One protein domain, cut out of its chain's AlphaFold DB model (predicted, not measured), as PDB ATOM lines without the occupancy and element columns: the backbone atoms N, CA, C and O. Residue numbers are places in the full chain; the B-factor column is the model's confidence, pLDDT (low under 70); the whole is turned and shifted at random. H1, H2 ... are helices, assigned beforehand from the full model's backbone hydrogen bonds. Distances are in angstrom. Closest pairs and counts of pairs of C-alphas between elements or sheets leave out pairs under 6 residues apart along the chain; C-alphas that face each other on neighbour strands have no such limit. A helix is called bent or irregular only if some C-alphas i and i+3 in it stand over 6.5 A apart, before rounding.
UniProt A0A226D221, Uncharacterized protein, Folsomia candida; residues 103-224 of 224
ATOM      1  N   ILE A 103     168.861 176.747 223.623       73.38
ATOM      2  CA  ILE A 103     167.768 176.798 222.636       73.38
ATOM      3  C   ILE A 103     168.293 177.224 221.249       73.38
ATOM      4  O   ILE A 103     167.806 176.745 220.224       73.38
ATOM      5  N   THR A 104     169.318 178.077 221.206       77.06
ATOM      6  CA  THR A 104     169.898 178.613 219.966       77.06
ATOM      7  C   THR A 104     170.567 177.517 219.141       77.06
ATOM      8  O   THR A 104     170.345 177.420 217.931       77.06
ATOM      9  N   SER A 105     171.334 176.637 219.794       76.56
ATOM     10  CA  SER A 105     171.949 175.474 219.142       76.56
ATOM     11  C   SER A 105     170.903 174.503 218.590       76.56
ATOM     12  O   SER A 105     171.050 174.026 217.462       76.56
ATOM     13  N   CYS A 106     169.796 174.294 219.311       73.06
ATOM     14  CA  CYS A 106     168.681 173.473 218.833       73.06
ATOM     15  C   CYS A 106     168.040 174.054 217.562       73.06
ATOM     16  O   CYS A 106     167.804 173.322 216.600       73.06
ATOM     17  N   ILE A 107     167.791 175.369 217.522       76.50
ATOM     18  CA  ILE A 107     167.229 176.046 216.338       76.50
ATOM     19  C   ILE A 107     168.185 175.927 215.145       76.50
ATOM     20  O   ILE A 107     167.747 175.671 214.021       76.50
ATOM     21  N   ARG A 108     169.498 176.064 215.370       80.06
ATOM     22  CA  ARG A 108     170.508 175.925 214.312       80.06
ATOM     23  C   ARG A 108     170.515 174.515 213.723       80.06
ATOM     24  O   ARG A 108     170.466 174.372 212.504       80.06
ATOM     25  N   ILE A 109     170.528 173.485 214.569       74.00
ATOM     26  CA  ILE A 109     170.467 172.082 214.129       74.00
ATOM     27  C   ILE A 109     169.169 171.823 213.364       74.00
ATOM     28  O   ILE A 109     169.197 171.220 212.294       74.00
ATOM     29  N   TYR A 110     168.049 172.354 213.855       74.25
ATOM     30  CA  TYR A 110     166.765 172.238 213.178       74.25
ATOM     31  C   TYR A 110     166.786 172.855 211.773       74.25
ATOM     32  O   TYR A 110     166.362 172.214 210.814       74.25
ATOM     33  N   ARG A 111     167.348 174.062 211.609       80.19
ATOM     34  CA  ARG A 111     167.503 174.704 210.289       80.19
ATOM     35  C   ARG A 111     168.384 173.890 209.342       80.19
ATOM     36  O   ARG A 111     168.061 173.800 208.156       80.19
ATOM     37  N   TYR A 112     169.455 173.273 209.848       75.69
ATOM     38  CA  TYR A 112     170.283 172.368 209.047       75.69
ATOM     39  C   TYR A 112     169.488 171.152 208.584       75.69
ATOM     40  O   TYR A 112     169.480 170.877 207.389       75.69
ATOM     41  N   ILE A 113     168.765 170.485 209.492       72.00
ATOM     42  CA  ILE A 113     167.909 169.333 209.166       72.00
ATOM     43  C   ILE A 113     166.836 169.726 208.148       72.00
ATOM     44  O   ILE A 113     166.627 169.002 207.182       72.00
ATOM     45  N   GLN A 114     166.203 170.887 208.305       75.75
ATOM     46  CA  GLN A 114     165.152 171.343 207.399       75.75
ATOM     47  C   GLN A 114     165.692 171.680 205.999       75.75
ATOM     48  O   GLN A 114     165.059 171.368 204.988       75.75
ATOM     49  N   THR A 115     166.860 172.321 205.921       78.25
ATOM     50  CA  THR A 115     167.518 172.628 204.637       78.25
ATOM     51  C   THR A 115     167.932 171.345 203.931       78.25
ATOM     52  O   THR A 115     167.665 171.169 202.741       78.25
ATOM     53  N   LEU A 116     168.515 170.424 204.696       67.00
ATOM     54  CA  LEU A 116     168.825 169.073 204.263       67.00
ATOM     55  C   LEU A 116     167.591 168.369 203.709       67.00
ATOM     56  O   LEU A 116     167.613 167.936 202.563       67.00
ATOM     57  N   GLU A 117     166.506 168.298 204.476       72.00
ATOM     58  CA  GLU A 117     165.260 167.640 204.083       72.00
ATOM     59  C   GLU A 117     164.705 168.226 202.785       72.00
ATOM     60  O   GLU A 117     164.380 167.473 201.873       72.00
ATOM     61  N   LYS A 118     164.667 169.557 202.646       78.25
ATOM     62  CA  LYS A 118     164.221 170.216 201.407       78.25
ATOM     63  C   LYS A 118     165.115 169.883 200.218       78.25
ATOM     64  O   LYS A 118     164.595 169.573 199.148       78.25
ATOM     65  N   SER A 119     166.437 169.928 200.390       72.06
ATOM     66  CA  SER A 119     167.384 169.595 199.317       72.06
ATOM     67  C   SER A 119     167.262 168.131 198.893       72.06
ATOM     68  O   SER A 119     167.225 167.817 197.703       72.06
ATOM     69  N   PHE A 120     167.091 167.243 199.869       67.31
ATOM     70  CA  PHE A 120     166.947 165.819 199.645       67.31
ATOM     71  C   PHE A 120     165.623 165.511 198.978       67.31
ATOM     72  O   PHE A 120     165.603 164.836 197.964       67.31
ATOM     73  N   ASN A 121     164.524 166.068 199.477       75.19
ATOM     74  CA  ASN A 121     163.209 165.899 198.884       75.19
ATOM     75  C   ASN A 121     163.182 166.446 197.446       75.19
ATOM     76  O   ASN A 121     162.660 165.787 196.557       75.19
ATOM     77  N   ALA A 122     163.822 167.587 197.165       76.44
ATOM     78  CA  ALA A 122     163.902 168.127 195.806       76.44
ATOM     79  C   ALA A 122     164.666 167.206 194.837       76.44
ATOM     80  O   ALA A 122     164.226 167.017 193.704       76.44
ATOM     81  N   VAL A 123     165.790 166.621 195.266       67.69
ATOM     82  CA  VAL A 123     166.620 165.736 194.427       67.69
ATOM     83  C   VAL A 123     166.021 164.331 194.330       67.69
ATOM     84  O   VAL A 123     165.861 163.787 193.234       67.69
ATOM     85  N   VAL A 124     165.653 163.751 195.471       68.94
ATOM     86  CA  VAL A 124     165.119 162.395 195.589       68.94
ATOM     87  C   VAL A 124     163.756 162.304 194.916       68.94
ATOM     88  O   VAL A 124     163.579 161.447 194.058       68.94
ATOM     89  N   THR A 125     162.823 163.214 195.196       75.19
ATOM     90  CA  THR A 125     161.452 163.123 194.661       75.19
ATOM     91  C   THR A 125     161.375 163.413 193.169       75.19
ATOM     92  O   THR A 125     160.595 162.769 192.474       75.19
ATOM     93  N   ARG A 126     162.193 164.330 192.628       72.56
ATOM     94  CA  ARG A 126     162.161 164.612 191.179       72.56
ATOM     95  C   ARG A 126     162.868 163.571 190.325       72.56
ATOM     96  O   ARG A 126     162.464 163.393 189.181       72.56
ATOM     97  N   ARG A 127     163.948 162.956 190.813       66.69
ATOM     98  CA  ARG A 127     164.790 162.085 189.972       66.69
ATOM     99  C   ARG A 127     164.845 160.649 190.455       66.69
ATOM    100  O   ARG A 127     164.662 159.742 189.661       66.69
ATOM    101  N   ILE A 128     165.083 160.435 191.741       67.81
ATOM    102  CA  ILE A 128     165.382 159.098 192.261       67.81
ATOM    103  C   ILE A 128     164.098 158.291 192.472       67.81
ATOM    104  O   ILE A 128     164.041 157.130 192.082       67.81
ATOM    105  N   VAL A 129     163.050 158.899 193.029       74.25
ATOM    106  CA  VAL A 129     161.773 158.232 193.325       74.25
ATOM    107  C   VAL A 129     161.100 157.692 192.060       74.25
ATOM    108  O   VAL A 129     160.783 156.506 192.060       74.25
ATOM    109  N   PRO A 130     160.936 158.459 190.962       77.12
ATOM    110  CA  PRO A 130     160.317 157.933 189.745       77.12
ATOM    111  C   PRO A 130     161.127 156.785 189.134       77.12
ATOM    112  O   PRO A 130     160.564 155.762 188.755       77.12
ATOM    113  N   THR A 131     162.457 156.924 189.096       70.75
ATOM    114  CA  THR A 131     163.346 155.878 188.578       70.75
ATOM    115  C   THR A 131     163.283 154.620 189.432       70.75
ATOM    116  O   THR A 131     163.176 153.528 188.888       70.75
ATOM    117  N   ILE A 132     163.296 154.738 190.759       75.75
ATOM    118  CA  ILE A 132     163.227 153.581 191.653       75.75
ATOM    119  C   ILE A 132     161.855 152.899 191.586       75.75
ATOM    120  O   ILE A 132     161.804 151.678 191.436       75.75
ATOM    121  N   ILE A 133     160.761 153.668 191.644       80.75
ATOM    122  CA  ILE A 133     159.387 153.146 191.558       80.75
ATOM    123  C   ILE A 133     159.169 152.384 190.249       80.75
ATOM    124  O   ILE A 133     158.418 151.417 190.233       80.75
ATOM    125  N   PHE A 134     159.827 152.784 189.161       82.00
ATOM    126  CA  PHE A 134     159.718 152.082 187.888       82.00
ATOM    127  C   PHE A 134     160.702 150.906 187.770       82.00
ATOM    128  O   PHE A 134     160.300 149.777 187.499       82.00
ATOM    129  N   CYS A 135     161.996 151.139 187.992       75.81
ATOM    130  CA  CYS A 135     163.041 150.157 187.706       75.81
ATOM    131  C   CYS A 135     163.061 148.988 188.696       75.81
ATOM    132  O   CYS A 135     163.282 147.852 188.278       75.81
ATOM    133  N   ILE A 136     162.840 149.229 189.994       82.25
ATOM    134  CA  ILE A 136     162.965 148.161 190.997       82.25
ATOM    135  C   ILE A 136     161.866 147.099 190.837       82.25
ATOM    136  O   ILE A 136     162.215 145.916 190.824       82.25
ATOM    137  N   PRO A 137     160.579 147.445 190.639       88.31
ATOM    138  CA  PRO A 137     159.552 146.446 190.343       88.31
ATOM    139  C   PRO A 137     159.822 145.655 189.063       88.31
ATOM    140  O   PRO A 137     159.621 144.446 189.056       88.31
ATOM    141  N   VAL A 138     160.334 146.295 188.005       83.56
ATOM    142  CA  VAL A 138     160.697 145.594 186.761       83.56
ATOM    143  C   VAL A 138     161.797 144.563 187.018       83.56
ATOM    144  O   VAL A 138     161.656 143.409 186.614       83.56
ATOM    145  N   ILE A 139     162.854 144.940 187.745       81.12
ATOM    146  CA  ILE A 139     163.932 144.016 188.133       81.12
ATOM    147  C   ILE A 139     163.383 142.880 189.002       81.12
ATOM    148  O   ILE A 139     163.736 141.724 188.786       81.12
ATOM    149  N   GLN A 140     162.503 143.187 189.959       90.44
ATOM    150  CA  GLN A 140     161.893 142.193 190.839       90.44
ATOM    151  C   GLN A 140     161.032 141.188 190.060       90.44
ATOM    152  O   GLN A 140     161.186 139.984 190.256       90.44
ATOM    153  N   ILE A 141     160.163 141.661 189.161       92.31
ATOM    154  CA  ILE A 141     159.310 140.818 188.309       92.31
ATOM    155  C   ILE A 141     160.177 139.945 187.407       92.31
ATOM    156  O   ILE A 141     159.962 138.738 187.343       92.31
ATOM    157  N   PHE A 142     161.182 140.529 186.753       89.50
ATOM    158  CA  PHE A 142     162.089 139.792 185.880       89.50
ATOM    159  C   PHE A 142     162.860 138.711 186.645       89.50
ATOM    160  O   PHE A 142     162.903 137.557 186.222       89.50
ATOM    161  N   ALA A 143     163.424 139.056 187.803       88.44
ATOM    162  CA  ALA A 143     164.156 138.115 188.639       88.44
ATOM    163  C   ALA A 143     163.263 136.954 189.104       88.44
ATOM    164  O   ALA A 143     163.666 135.796 188.994       88.44
ATOM    165  N   LEU A 144     162.041 137.240 189.568       94.19
ATOM    166  CA  LEU A 144     161.073 136.215 189.972       94.19
ATOM    167  C   LEU A 144     160.616 135.351 188.793       94.19
ATOM    168  O   LEU A 144     160.538 134.133 188.934       94.19
ATOM    169  N   PHE A 145     160.366 135.953 187.630       93.62
ATOM    170  CA  PHE A 145     160.025 135.229 186.408       93.62
ATOM    171  C   PHE A 145     161.121 134.227 186.035       93.62
ATOM    172  O   PHE A 145     160.827 133.053 185.823       93.62
ATOM    173  N   VAL A 146     162.391 134.647 186.046       90.31
ATOM    174  CA  VAL A 146     163.519 133.742 185.778       90.31
ATOM    175  C   VAL A 146     163.602 132.630 186.826       90.31
ATOM    176  O   VAL A 146     163.815 131.470 186.474       90.31
ATOM    177  N   CYS A 147     163.375 132.952 188.102       93.81
ATOM    178  CA  CYS A 147     163.371 131.954 189.173       93.81
ATOM    179  C   CYS A 147     162.285 130.884 188.993       93.81
ATOM    180  O   CYS A 147     162.514 129.733 189.362       93.81
ATOM    181  N   ILE A 148     161.116 131.259 188.467       96.44
ATOM    182  CA  ILE A 148     159.976 130.355 188.272       96.44
ATOM    183  C   ILE A 148     160.150 129.543 186.987       96.44
ATOM    184  O   ILE A 148     160.086 128.317 187.029       96.44
ATOM    185  N   THR A 149     160.397 130.213 185.861       95.88
ATOM    186  CA  THR A 149     160.394 129.585 184.533       95.88
ATOM    187  C   THR A 149     161.669 128.788 184.258       95.88
ATOM    188  O   THR A 149     161.598 127.715 183.671       95.88
ATOM    189  N   TYR A 150     162.833 129.252 184.724       92.56
ATOM    190  CA  TYR A 150     164.140 128.693 184.338       92.56
ATOM    191  C   TYR A 150     164.856 127.932 185.462       92.56
ATOM    192  O   TYR A 150     166.071 127.727 185.409       92.56
ATOM    193  N   ARG A 151     164.121 127.478 186.487       92.12
ATOM    194  CA  ARG A 151     164.692 126.810 187.673       92.12
ATOM    195  C   ARG A 151     165.541 125.575 187.355       92.12
ATOM    196  O   ARG A 151     166.485 125.297 188.086       92.12
ATOM    197  N   GLY A 152     165.193 124.835 186.301       93.38
ATOM    198  CA  GLY A 152     165.895 123.616 185.882       93.38
ATOM    199  C   GLY A 152     166.893 123.805 184.737       93.38
ATOM    200  O   GLY A 152     167.701 122.915 184.495       93.38
ATOM    201  N   GLU A 153     166.855 124.942 184.038       92.88
ATOM    202  CA  GLU A 153     167.669 125.163 182.833       92.88
ATOM    203  C   GLU A 153     168.998 125.861 183.138       92.88
ATOM    204  O   GLU A 153     170.005 125.634 182.467       92.88
ATOM    205  N   ILE A 154     169.028 126.711 184.168       87.62
ATOM    206  CA  ILE A 154     170.224 127.472 184.529       87.62
ATOM    207  C   ILE A 154     171.021 126.699 185.579       87.62
ATOM    208  O   ILE A 154     170.614 126.569 186.732       87.62
ATOM    209  N   SER A 155     172.223 126.258 185.210       90.25
ATOM    210  CA  SER A 155     173.172 125.661 186.153       90.25
ATOM    211  C   SER A 155     173.548 126.643 187.275       90.25
ATOM    212  O   SER A 155     173.906 127.802 187.012       90.25
ATOM    213  N   LEU A 156     173.572 126.169 188.522       83.12
ATOM    214  CA  LEU A 156     174.241 126.864 189.630       83.12
ATOM    215  C   LEU A 156     175.732 127.082 189.276       83.12
ATOM    216  O   LEU A 156     176.323 126.214 188.634       83.12
ATOM    217  N   PRO A 157     176.358 128.228 189.619       76.31
ATOM    218  CA  PRO A 157     175.906 129.284 190.533       76.31
ATOM    219  C   PRO A 157     175.077 130.404 189.882       76.31
ATOM    220  O   PRO A 157     174.558 131.261 190.591       76.31
ATOM    221  N   GLY A 158     174.930 130.414 188.552       74.12
ATOM    222  CA  GLY A 158     174.276 131.518 187.834       74.12
ATOM    223  C   GLY A 158     172.824 131.733 188.261       74.12
ATOM    224  O   GLY A 158     172.380 132.870 188.390       74.12
ATOM    225  N   PHE A 159     172.117 130.644 188.572       83.31
ATOM    226  CA  PHE A 159     170.742 130.714 189.056       83.31
ATOM    227  C   PHE A 159     170.611 131.469 190.389       83.31
ATOM    228  O   PHE A 159     169.638 132.187 190.578       83.31
ATOM    229  N   ALA A 160     171.595 131.381 191.294       80.31
ATOM    230  CA  ALA A 160     171.515 131.973 192.636       80.31
ATOM    231  C   ALA A 160     171.482 133.513 192.634       80.31
ATOM    232  O   ALA A 160     171.024 134.127 193.598       80.31
ATOM    233  N   ILE A 161     171.922 134.140 191.540       81.06
ATOM    234  CA  ILE A 161     171.917 135.597 191.385       81.06
ATOM    235  C   ILE A 161     170.479 136.130 191.289       81.06
ATOM    236  O   ILE A 161     170.193 137.195 191.829       81.06
ATOM    237  N   PHE A 162     169.549 135.395 190.666       84.12
ATOM    238  CA  PHE A 162     168.176 135.875 190.465       84.12
ATOM    239  C   PHE A 162     167.353 135.938 191.766       84.12
ATOM    240  O   PHE A 162     166.788 136.999 192.038       84.12
ATOM    241  N   PRO A 163     167.327 134.905 192.636       88.19
ATOM    242  CA  PRO A 163     166.690 135.013 193.948       88.19
ATOM    243  C   PRO A 163     167.303 136.123 194.803       88.19
ATOM    244  O   PRO A 163     166.579 136.854 195.476       88.19
ATOM    245  N   LEU A 164     168.630 136.287 194.746       82.12
ATOM    246  CA  LEU A 164     169.319 137.355 195.463       82.12
ATOM    247  C   LEU A 164     168.871 138.737 194.966       82.12
ATOM    248  O   LEU A 164     168.518 139.587 195.778       82.12
ATOM    249  N   LEU A 165     168.805 138.942 193.646       80.75
ATOM    250  CA  LEU A 165     168.285 140.172 193.040       80.75
ATOM    251  C   LEU A 165     166.833 140.443 193.445       80.75
ATOM    252  O   LEU A 165     166.509 141.580 193.778       80.75
ATOM    253  N   ALA A 166     165.975 139.420 193.468       87.06
ATOM    254  CA  ALA A 166     164.582 139.561 193.889       87.06
ATOM    255  C   ALA A 166     164.465 139.993 195.362       87.06
ATOM    256  O   ALA A 166     163.705 140.911 195.674       87.06
ATOM    257  N   ILE A 167     165.251 139.389 196.260       84.12
ATOM    258  CA  ILE A 167     165.298 139.762 197.683       84.12
ATOM    259  C   ILE A 167     165.827 141.190 197.841       84.12
ATOM    260  O   ILE A 167     165.214 142.001 198.536       84.12
ATOM    261  N   CYS A 168     166.926 141.531 197.166       80.50
ATOM    262  CA  CYS A 168     167.489 142.879 197.191       80.50
ATOM    263  C   CYS A 168     166.489 143.922 196.676       80.50
ATOM    264  O   CYS A 168     166.332 144.972 197.299       80.50
ATOM    265  N   ALA A 169     165.787 143.646 195.578       84.06
ATOM    266  CA  ALA A 169     164.757 144.530 195.038       84.06
ATOM    267  C   ALA A 169     163.586 144.698 196.019       84.06
ATOM    268  O   ALA A 169     163.168 145.825 196.289       84.06
ATOM    269  N   GLY A 170     163.119 143.605 196.630       85.62
ATOM    270  CA  GLY A 170     162.066 143.638 197.648       85.62
ATOM    271  C   GLY A 170     162.446 144.473 198.876       85.62
ATOM    272  O   GLY A 170     161.663 145.315 199.314       85.62
ATOM    273  N   ILE A 171     163.670 144.306 199.391       81.06
ATOM    274  CA  ILE A 171     164.191 145.112 200.507       81.06
ATOM    275  C   ILE A 171     164.256 146.590 200.113       81.06
ATOM    276  O   ILE A 171     163.808 147.443 200.877       81.06
ATOM    277  N   ASN A 172     164.771 146.909 198.923       78.81
ATOM    278  CA  ASN A 172     164.844 148.294 198.456       78.81
ATOM    279  C   ASN A 172     163.454 148.929 198.317       78.81
ATOM    280  O   ASN A 172     163.266 150.050 198.781       78.81
ATOM    281  N   ASN A 173     162.468 148.214 197.770       83.25
ATOM    282  CA  ASN A 173     161.085 148.693 197.696       83.25
ATOM    283  C   ASN A 173     160.499 148.966 199.089       83.25
ATOM    284  O   ASN A 173     159.929 150.034 199.326       83.25
ATOM    285  N   ALA A 174     160.698 148.047 200.038       81.75
ATOM    286  CA  ALA A 174     160.250 148.233 201.416       81.75
ATOM    287  C   ALA A 174     160.909 149.457 202.075       81.75
ATOM    288  O   ALA A 174     160.232 150.241 202.743       81.75
ATOM    289  N   LEU A 175     162.212 149.657 201.859       76.31
ATOM    290  CA  LEU A 175     162.949 150.807 202.384       76.31
ATOM    291  C   LEU A 175     162.492 152.120 201.751       76.31
ATOM    292  O   LEU A 175     162.251 153.080 202.474       76.31
ATOM    293  N   VAL A 176     162.332 152.172 200.432       76.38
ATOM    294  CA  VAL A 176     161.930 153.393 199.714       76.38
ATOM    295  C   VAL A 176     160.561 153.881 200.175       76.38
ATOM    296  O   VAL A 176     160.370 155.082 200.332       76.38
ATOM    297  N   ILE A 177     159.635 152.966 200.467       78.94
ATOM    298  CA  ILE A 177     158.314 153.311 201.009       78.94
ATOM    299  C   ILE A 177     158.412 153.699 202.494       78.94
ATOM    300  O   ILE A 177     157.770 154.650 202.943       78.94
ATOM    301  N   SER A 178     159.233 152.991 203.274       77.50
ATOM    302  CA  SER A 178     159.312 153.187 204.729       77.50
ATOM    303  C   SER A 178     160.103 154.435 205.134       77.50
ATOM    304  O   SER A 178     159.771 155.076 206.132       77.50
ATOM    305  N   LEU A 179     161.148 154.803 204.387       71.81
ATOM    306  CA  LEU A 179     162.066 155.891 204.742       71.81
ATOM    307  C   LEU A 179     161.371 157.263 204.817       71.81
ATOM    308  O   LEU A 179     161.529 157.918 205.852       71.81
ATOM    309  N   PRO A 180     160.562 157.700 203.829       73.62
ATOM    310  CA  PRO A 180     159.825 158.961 203.924       73.62
ATOM    311  C   PRO A 180     158.895 159.006 205.140       73.62
ATOM    312  O   PRO A 180     158.867 160.001 205.862       73.62
ATOM    313  N   SER A 181     158.194 157.902 205.422       76.31
ATOM    314  CA  SER A 181     157.315 157.788 206.593       76.31
ATOM    315  C   SER A 181     158.097 157.924 207.903       76.31
ATOM    316  O   SER A 181     157.720 158.688 208.792       76.31
ATOM    317  N   MET A 182     159.249 157.257 208.010       71.81
ATOM    318  CA  MET A 182     160.108 157.351 209.192       71.81
ATOM    319  C   MET A 182     160.671 158.757 209.409       71.81
ATOM    320  O   MET A 182     160.757 159.199 210.561       71.81
ATOM    321  N   VAL A 183     161.060 159.452 208.336       71.25
ATOM    322  CA  VAL A 183     161.533 160.843 208.399       71.25
ATOM    323  C   VAL A 183     160.401 161.755 208.860       71.25
ATOM    324  O   VAL A 183     160.590 162.495 209.825       71.25
ATOM    325  N   ASN A 184     159.211 161.622 208.271       75.06
ATOM    326  CA  ASN A 184     158.037 162.408 208.644       75.06
ATOM    327  C   ASN A 184     157.670 162.223 210.128       75.06
ATOM    328  O   ASN A 184     157.566 163.189 210.881       75.06
ATOM    329  N   ILE A 185     157.580 160.974 210.593       77.12
ATOM    330  CA  ILE A 185     157.285 160.658 211.998       77.12
ATOM    331  C   ILE A 185     158.366 161.218 212.932       77.12
ATOM    332  O   ILE A 185     158.059 161.723 214.013       77.12
ATOM    333  N   SER A 186     159.640 161.122 212.544       73.56
ATOM    334  CA  SER A 186     160.745 161.633 213.361       73.56
ATOM    335  C   SER A 186     160.722 163.158 213.449       73.56
ATOM    336  O   SER A 186     160.940 163.694 214.534       73.56
ATOM    337  N   SER A 187     160.408 163.842 212.347       72.81
ATOM    338  CA  SER A 187     160.233 165.296 212.308       72.81
ATOM    339  C   SER A 187     159.090 165.728 213.231       72.81
ATOM    340  O   SER A 187     159.302 166.529 214.143       72.81
ATOM    341  N   GLN A 188     157.922 165.085 213.118       78.00
ATOM    342  CA  GLN A 188     156.755 165.386 213.955       78.00
ATOM    343  C   GLN A 188     157.047 165.221 215.454       78.00
ATOM    344  O   GLN A 188     156.640 166.049 216.270       78.00
ATOM    345  N   ARG A 189     157.797 164.180 215.846       80.00
ATOM    346  CA  ARG A 189     158.172 163.959 217.256       80.00
ATOM    347  C   ARG A 189     159.057 165.069 217.815       80.00
ATOM    348  O   ARG A 189     158.847 165.475 218.953       80.00
ATOM    349  N   VAL A 190     160.032 165.548 217.042       74.81
ATOM    350  CA  VAL A 190     160.913 166.653 217.463       74.81
ATOM    351  C   VAL A 190     160.107 167.919 217.676       74.81
ATOM    352  O   VAL A 190     160.272 168.594 218.689       74.81
ATOM    353  N   ILE A 191     159.202 168.204 216.743       76.50
ATOM    354  CA  ILE A 191     158.325 169.369 216.800       76.50
ATOM    355  C   ILE A 191     157.436 169.297 218.040       76.50
ATOM    356  O   ILE A 191     157.383 170.252 218.811       76.50
ATOM    357  N   ASN A 192     156.809 168.149 218.291       81.44
ATOM    358  CA  ASN A 192     155.962 167.957 219.464       81.44
ATOM    359  C   ASN A 192     156.751 168.101 220.775       81.44
ATOM    360  O   ASN A 192     156.270 168.749 221.703       81.44
ATOM    361  N   ALA A 193     157.976 167.571 220.844       79.06
ATOM    362  CA  ALA A 193     158.845 167.732 222.011       79.06
ATOM    363  C   ALA A 193     159.247 169.202 222.237       79.06
ATOM    364  O   ALA A 193     159.224 169.687 223.369       79.06
ATOM    365  N   LEU A 194     159.561 169.937 221.166       74.75
ATOM    366  CA  LEU A 194     159.831 171.378 221.213       74.75
ATOM    367  C   LEU A 194     158.611 172.166 221.703       74.75
ATOM    368  O   LEU A 194     158.750 173.025 222.577       74.75
ATOM    369  N   ILE A 195     157.417 171.859 221.190       78.06
ATOM    370  CA  ILE A 195     156.162 172.502 221.605       78.06
ATOM    371  C   ILE A 195     155.900 172.241 223.091       78.06
ATOM    372  O   ILE A 195     155.673 173.191 223.839       78.06
ATOM    373  N   GLN A 196     155.994 170.987 223.545       81.19
ATOM    374  CA  GLN A 196     155.769 170.620 224.948       81.19
ATOM    375  C   GLN A 196     156.748 171.326 225.897       81.19
ATOM    376  O   GLN A 196     156.319 171.920 226.887       81.19
ATOM    377  N   ASN A 197     158.041 171.350 225.562       75.25
ATOM    378  CA  ASN A 197     159.050 172.048 226.364       75.25
ATOM    379  C   ASN A 197     158.823 173.569 226.398       75.25
ATOM    380  O   ASN A 197     159.107 174.221 227.402       75.25
ATOM    381  N   THR A 198     158.273 174.142 225.325       70.94
ATOM    382  CA  THR A 198     157.966 175.579 225.254       70.94
ATOM    383  C   THR A 198     156.748 175.949 226.105       70.94
ATOM    384  O   THR A 198     156.721 177.029 226.691       70.94
ATOM    385  N   VAL A 199     155.743 175.072 226.208       73.56
ATOM    386  CA  VAL A 199     154.539 175.314 227.029       73.56
ATOM    387  C   VAL A 199     154.859 175.297 228.528       73.56
ATOM    388  O   VAL A 199     154.263 176.071 229.274       73.56
ATOM    389  N   GLY A 200     155.831 174.488 228.965       70.06
ATOM    390  CA  GLY A 200     156.260 174.426 230.369       70.06
ATOM    391  C   GLY A 200     157.111 175.611 230.847       70.06
ATOM    392  O   GLY A 200     157.250 175.817 232.050       70.06
ATOM    393  N   SER A 201     157.678 176.414 229.939       64.88
ATOM    394  CA  SER A 201     158.557 177.534 230.298       64.88
ATOM    395  C   SER A 201     157.753 178.839 230.432       64.88
ATOM    396  O   SER A 201     157.395 179.476 229.443       64.88
ATOM    397  N   GLN A 202     157.454 179.248 231.671       58.84
ATOM    398  CA  GLN A 202     156.569 180.370 232.053       58.84
ATOM    399  C   GLN A 202     156.999 181.791 231.608       58.84
ATOM    400  O   GLN A 202     156.355 182.777 231.965       58.84
ATOM    401  N   VAL A 203     158.048 181.961 230.798       60.31
ATOM    402  CA  VAL A 203     158.528 183.297 230.395       60.31
ATOM    403  C   VAL A 203     157.724 183.817 229.193       60.31
ATOM    404  O   VAL A 203     158.151 183.743 228.037       60.31
ATOM    405  N   GLY A 204     156.537 184.367 229.471       65.56
ATOM    406  CA  GLY A 204     155.520 184.768 228.483       65.56
ATOM    407  C   GLY A 204     155.991 185.682 227.342       65.56
ATOM    408  O   GLY A 204     155.413 185.653 226.257       65.56
ATOM    409  N   ARG A 205     157.085 186.439 227.515       68.31
ATOM    410  CA  ARG A 205     157.608 187.339 226.469       68.31
ATOM    411  C   ARG A 205     158.454 186.630 225.402       68.31
ATOM    412  O   ARG A 205     158.378 186.997 224.233       68.31
ATOM    413  N   LYS A 206     159.222 185.592 225.766       72.00
ATOM    414  CA  LYS A 206     160.074 184.842 224.815       72.00
ATOM    415  C   LYS A 206     159.273 183.845 223.973       72.00
ATOM    416  O   LYS A 206     159.624 183.599 222.822       72.00
ATOM    417  N   ARG A 207     158.155 183.342 224.507       74.50
ATOM    418  CA  ARG A 207     157.256 182.405 223.813       74.50
ATOM    419  C   ARG A 207     156.697 182.979 222.510       74.50
ATOM    420  O   ARG A 207     156.690 182.285 221.504       74.50
ATOM    421  N   SER A 208     156.276 184.245 222.517       79.44
ATOM    422  CA  SER A 208     155.726 184.940 221.340       79.44
ATOM    423  C   SER A 208     156.709 184.986 220.161       79.44
ATOM    424  O   SER A 208     156.341 184.665 219.030       79.44
ATOM    425  N   LEU A 209     157.974 185.327 220.430       79.81
ATOM    426  CA  LEU A 209     159.018 185.408 219.404       79.81
ATOM    427  C   LEU A 209     159.369 184.031 218.838       79.81
ATOM    428  O   LEU A 209     159.437 183.868 217.623       79.81
ATOM    429  N   LEU A 210     159.509 183.030 219.707       74.69
ATOM    430  CA  LEU A 210     159.865 181.668 219.309       74.69
ATOM    431  C   LEU A 210     158.739 181.007 218.501       74.69
ATOM    432  O   LEU A 210     158.986 180.354 217.490       74.69
ATOM    433  N   LEU A 211     157.481 181.251 218.882       76.00
ATOM    434  CA  LEU A 211     156.317 180.788 218.127       76.00
ATOM    435  C   LEU A 211     156.220 181.473 216.753       76.00
ATOM    436  O   LEU A 211     155.854 180.824 215.775       76.00
ATOM    437  N   LYS A 212     156.578 182.763 216.659       81.94
ATOM    438  CA  LYS A 212     156.683 183.475 215.374       81.94
ATOM    439  C   LYS A 212     157.774 182.885 214.479       81.94
ATOM    440  O   LYS A 212     157.522 182.721 213.289       81.94
ATOM    441  N   GLU A 213     158.935 182.528 215.029       78.50
ATOM    442  CA  GLU A 213     160.011 181.865 214.275       78.50
ATOM    443  C   GLU A 213     159.623 180.450 213.821       78.50
ATOM    444  O   GLU A 213     159.858 180.071 212.678       78.50
ATOM    445  N   LEU A 214     158.952 179.669 214.671       73.25
ATOM    446  CA  LEU A 214     158.432 178.354 214.277       73.25
ATOM    447  C   LEU A 214     157.365 178.470 213.179       73.25
ATOM    448  O   LEU A 214     157.336 177.667 212.244       73.25
ATOM    449  N   ARG A 215     156.509 179.494 213.255       79.44
ATOM    450  CA  ARG A 215     155.495 179.769 212.232       79.44
ATOM    451  C   ARG A 215     156.132 180.220 210.913       79.44
ATOM    452  O   ARG A 215     155.665 179.791 209.861       79.44
ATOM    453  N   SER A 216     157.216 181.003 210.942       78.19
ATOM    454  CA  SER A 216     157.938 181.404 209.722       78.19
ATOM    455  C   SER A 216     158.684 180.242 209.057       78.19
ATOM    456  O   SER A 216     158.804 180.217 207.834       78.19
ATOM    457  N   CYS A 217     159.084 179.218 209.817       68.56
ATOM    458  CA  CYS A 217     159.614 177.965 209.269       68.56
ATOM    459  C   CYS A 217     158.554 177.084 208.572       68.56
ATOM    460  O   CYS A 217     158.909 176.032 208.036       68.56
ATOM    461  N   GLY A 218     157.275 177.493 208.554       68.06
ATOM    462  CA  GLY A 218     156.166 176.749 207.943       68.06
ATOM    463  C   GLY A 218     155.689 175.553 208.771       68.06
ATOM    464  O   GLY A 218     154.980 174.694 208.256       68.06
ATOM    465  N   LEU A 219     156.096 175.489 210.041       59.69
ATOM    466  CA  LEU A 219     156.004 174.294 210.878       59.69
ATOM    467  C   LEU A 219     154.677 174.108 211.604       59.69
ATOM    468  O   LEU A 219     154.373 173.019 212.078       59.69
ATOM    469  N   TRP A 220     153.920 175.188 211.749       49.94
ATOM    470  CA  TRP A 220     152.715 175.205 212.561       49.94
ATOM    471  C   TRP A 220     151.558 175.717 211.712       49.94
ATOM    472  O   TRP A 220     151.373 176.928 211.563       49.94
ATOM    473  N   ARG A 221     150.792 174.785 211.133       55.19
ATOM    474  CA  ARG A 221     149.414 175.070 210.732       55.19
ATOM    475  C   ARG A 221     148.530 174.729 211.926       55.19
ATOM    476  O   ARG A 221     148.601 173.589 212.377       55.19
ATOM    477  N   PRO A 222     147.750 175.676 212.464       51.28
ATOM    478  CA  PRO A 222     146.671 175.298 213.360       51.28
ATOM    479  C   PRO A 222     145.737 174.370 212.573       51.28
ATOM    480  O   PRO A 222     145.244 174.752 211.511       51.28
ATOM    481  N   GLU A 223     145.588 173.131 213.038       49.81
ATOM    482  CA  GLU A 223     144.470 172.286 212.627       49.81
ATOM    483  C   GLU A 223     143.220 172.944 213.219       49.81
ATOM    484  O   GLU A 223     143.097 173.050 214.440       49.81
ATOM    485  N   ASN A 224     142.398 173.512 212.334       41.72
ATOM    486  CA  ASN A 224     141.076 174.040 212.661       41.72
ATOM    487  C   ASN A 224     140.070 172.896 212.748       41.72
ATOM    488  O   ASN A 224     140.161 171.991 211.886       41.72
TER     489      ASN A 224
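Overview. This is residues 103 to 224 of the 224 residues of an uncharacterized protein of Folsomia candida (UniProt A0A226D221). This is a long helical hairpin, tight in one half and loose in the other: H1 and H2, both long and bent, fold back on each other, with arms H1b and H2a packed side by side and H1a only loosely beside H2b. The short H3 folds back along H2b, and residues 200 to 205, at that turn, stick out. The printed part has 122 residues with three named helices, H1, H2, H3 in chain order, and no named strand; the class is all helix. It is an extended rod, spanning 77 by 31 by 26 A, with a radius of gyration of the C-alphas of 23.0 A.

Arrangement. Begin at H1, residues 103 to 149, assigned as one helix by its hydrogen bonds but bent: C-alphas 126 and 129 are 6.7 A apart, and arms H1a and H1b stand at a steep tilt of 58 degrees. H2, residues 158 to 200, also assigned as one helix, is bent where C-alphas 177 and 180 are 6.5 A apart; H2a and H2b stand at a shallow tilt of 30 degrees. H1b and H2a touch as a hairpin, opposite ways at a shallow tilt of 33 degrees, only just short of steep; their closest C-alphas, Gln 140 and Ala 166, are 4.8 A apart. H1a and H2b are near each other, with 10 pairs of C-alphas within 10 A. H3, residues 204 to 216, is close to H2b but not clearly touching, its closest C-alphas being those of Thr 198 and Arg 207, 7.0 A apart. H1a and H3 are apart. Every O i to N i+4 pair is within hydrogen-bond range in H2b; H1a has 19 of 20, H1b 15 of 17, H2a 14 of 16 and H3 7 of 9.

Along the chain. Find C-alpha 103 at (167.768, 176.798, 222.636); H1a runs 34.2 A to residue 126, and H1b 30.0 A from 129 to 149. H2a, residues 158 to 177, is 30.1 A long, and H2b, 180 to 200, 30.8 A. H3 ends at C-alpha 216, (157.938, 181.404, 209.722).

Size, cuts and confidence. The C-alphas farthest apart, of Glu 153 and Arg 205, are 76.6 A apart. The printed part has no cut; the link from H1 to H2 is short, that from H2 to H3 tight. The mean pLDDT of the printed part is 77.0; look for values under 70 at residues 201 to 205 and 217 to 224, among others.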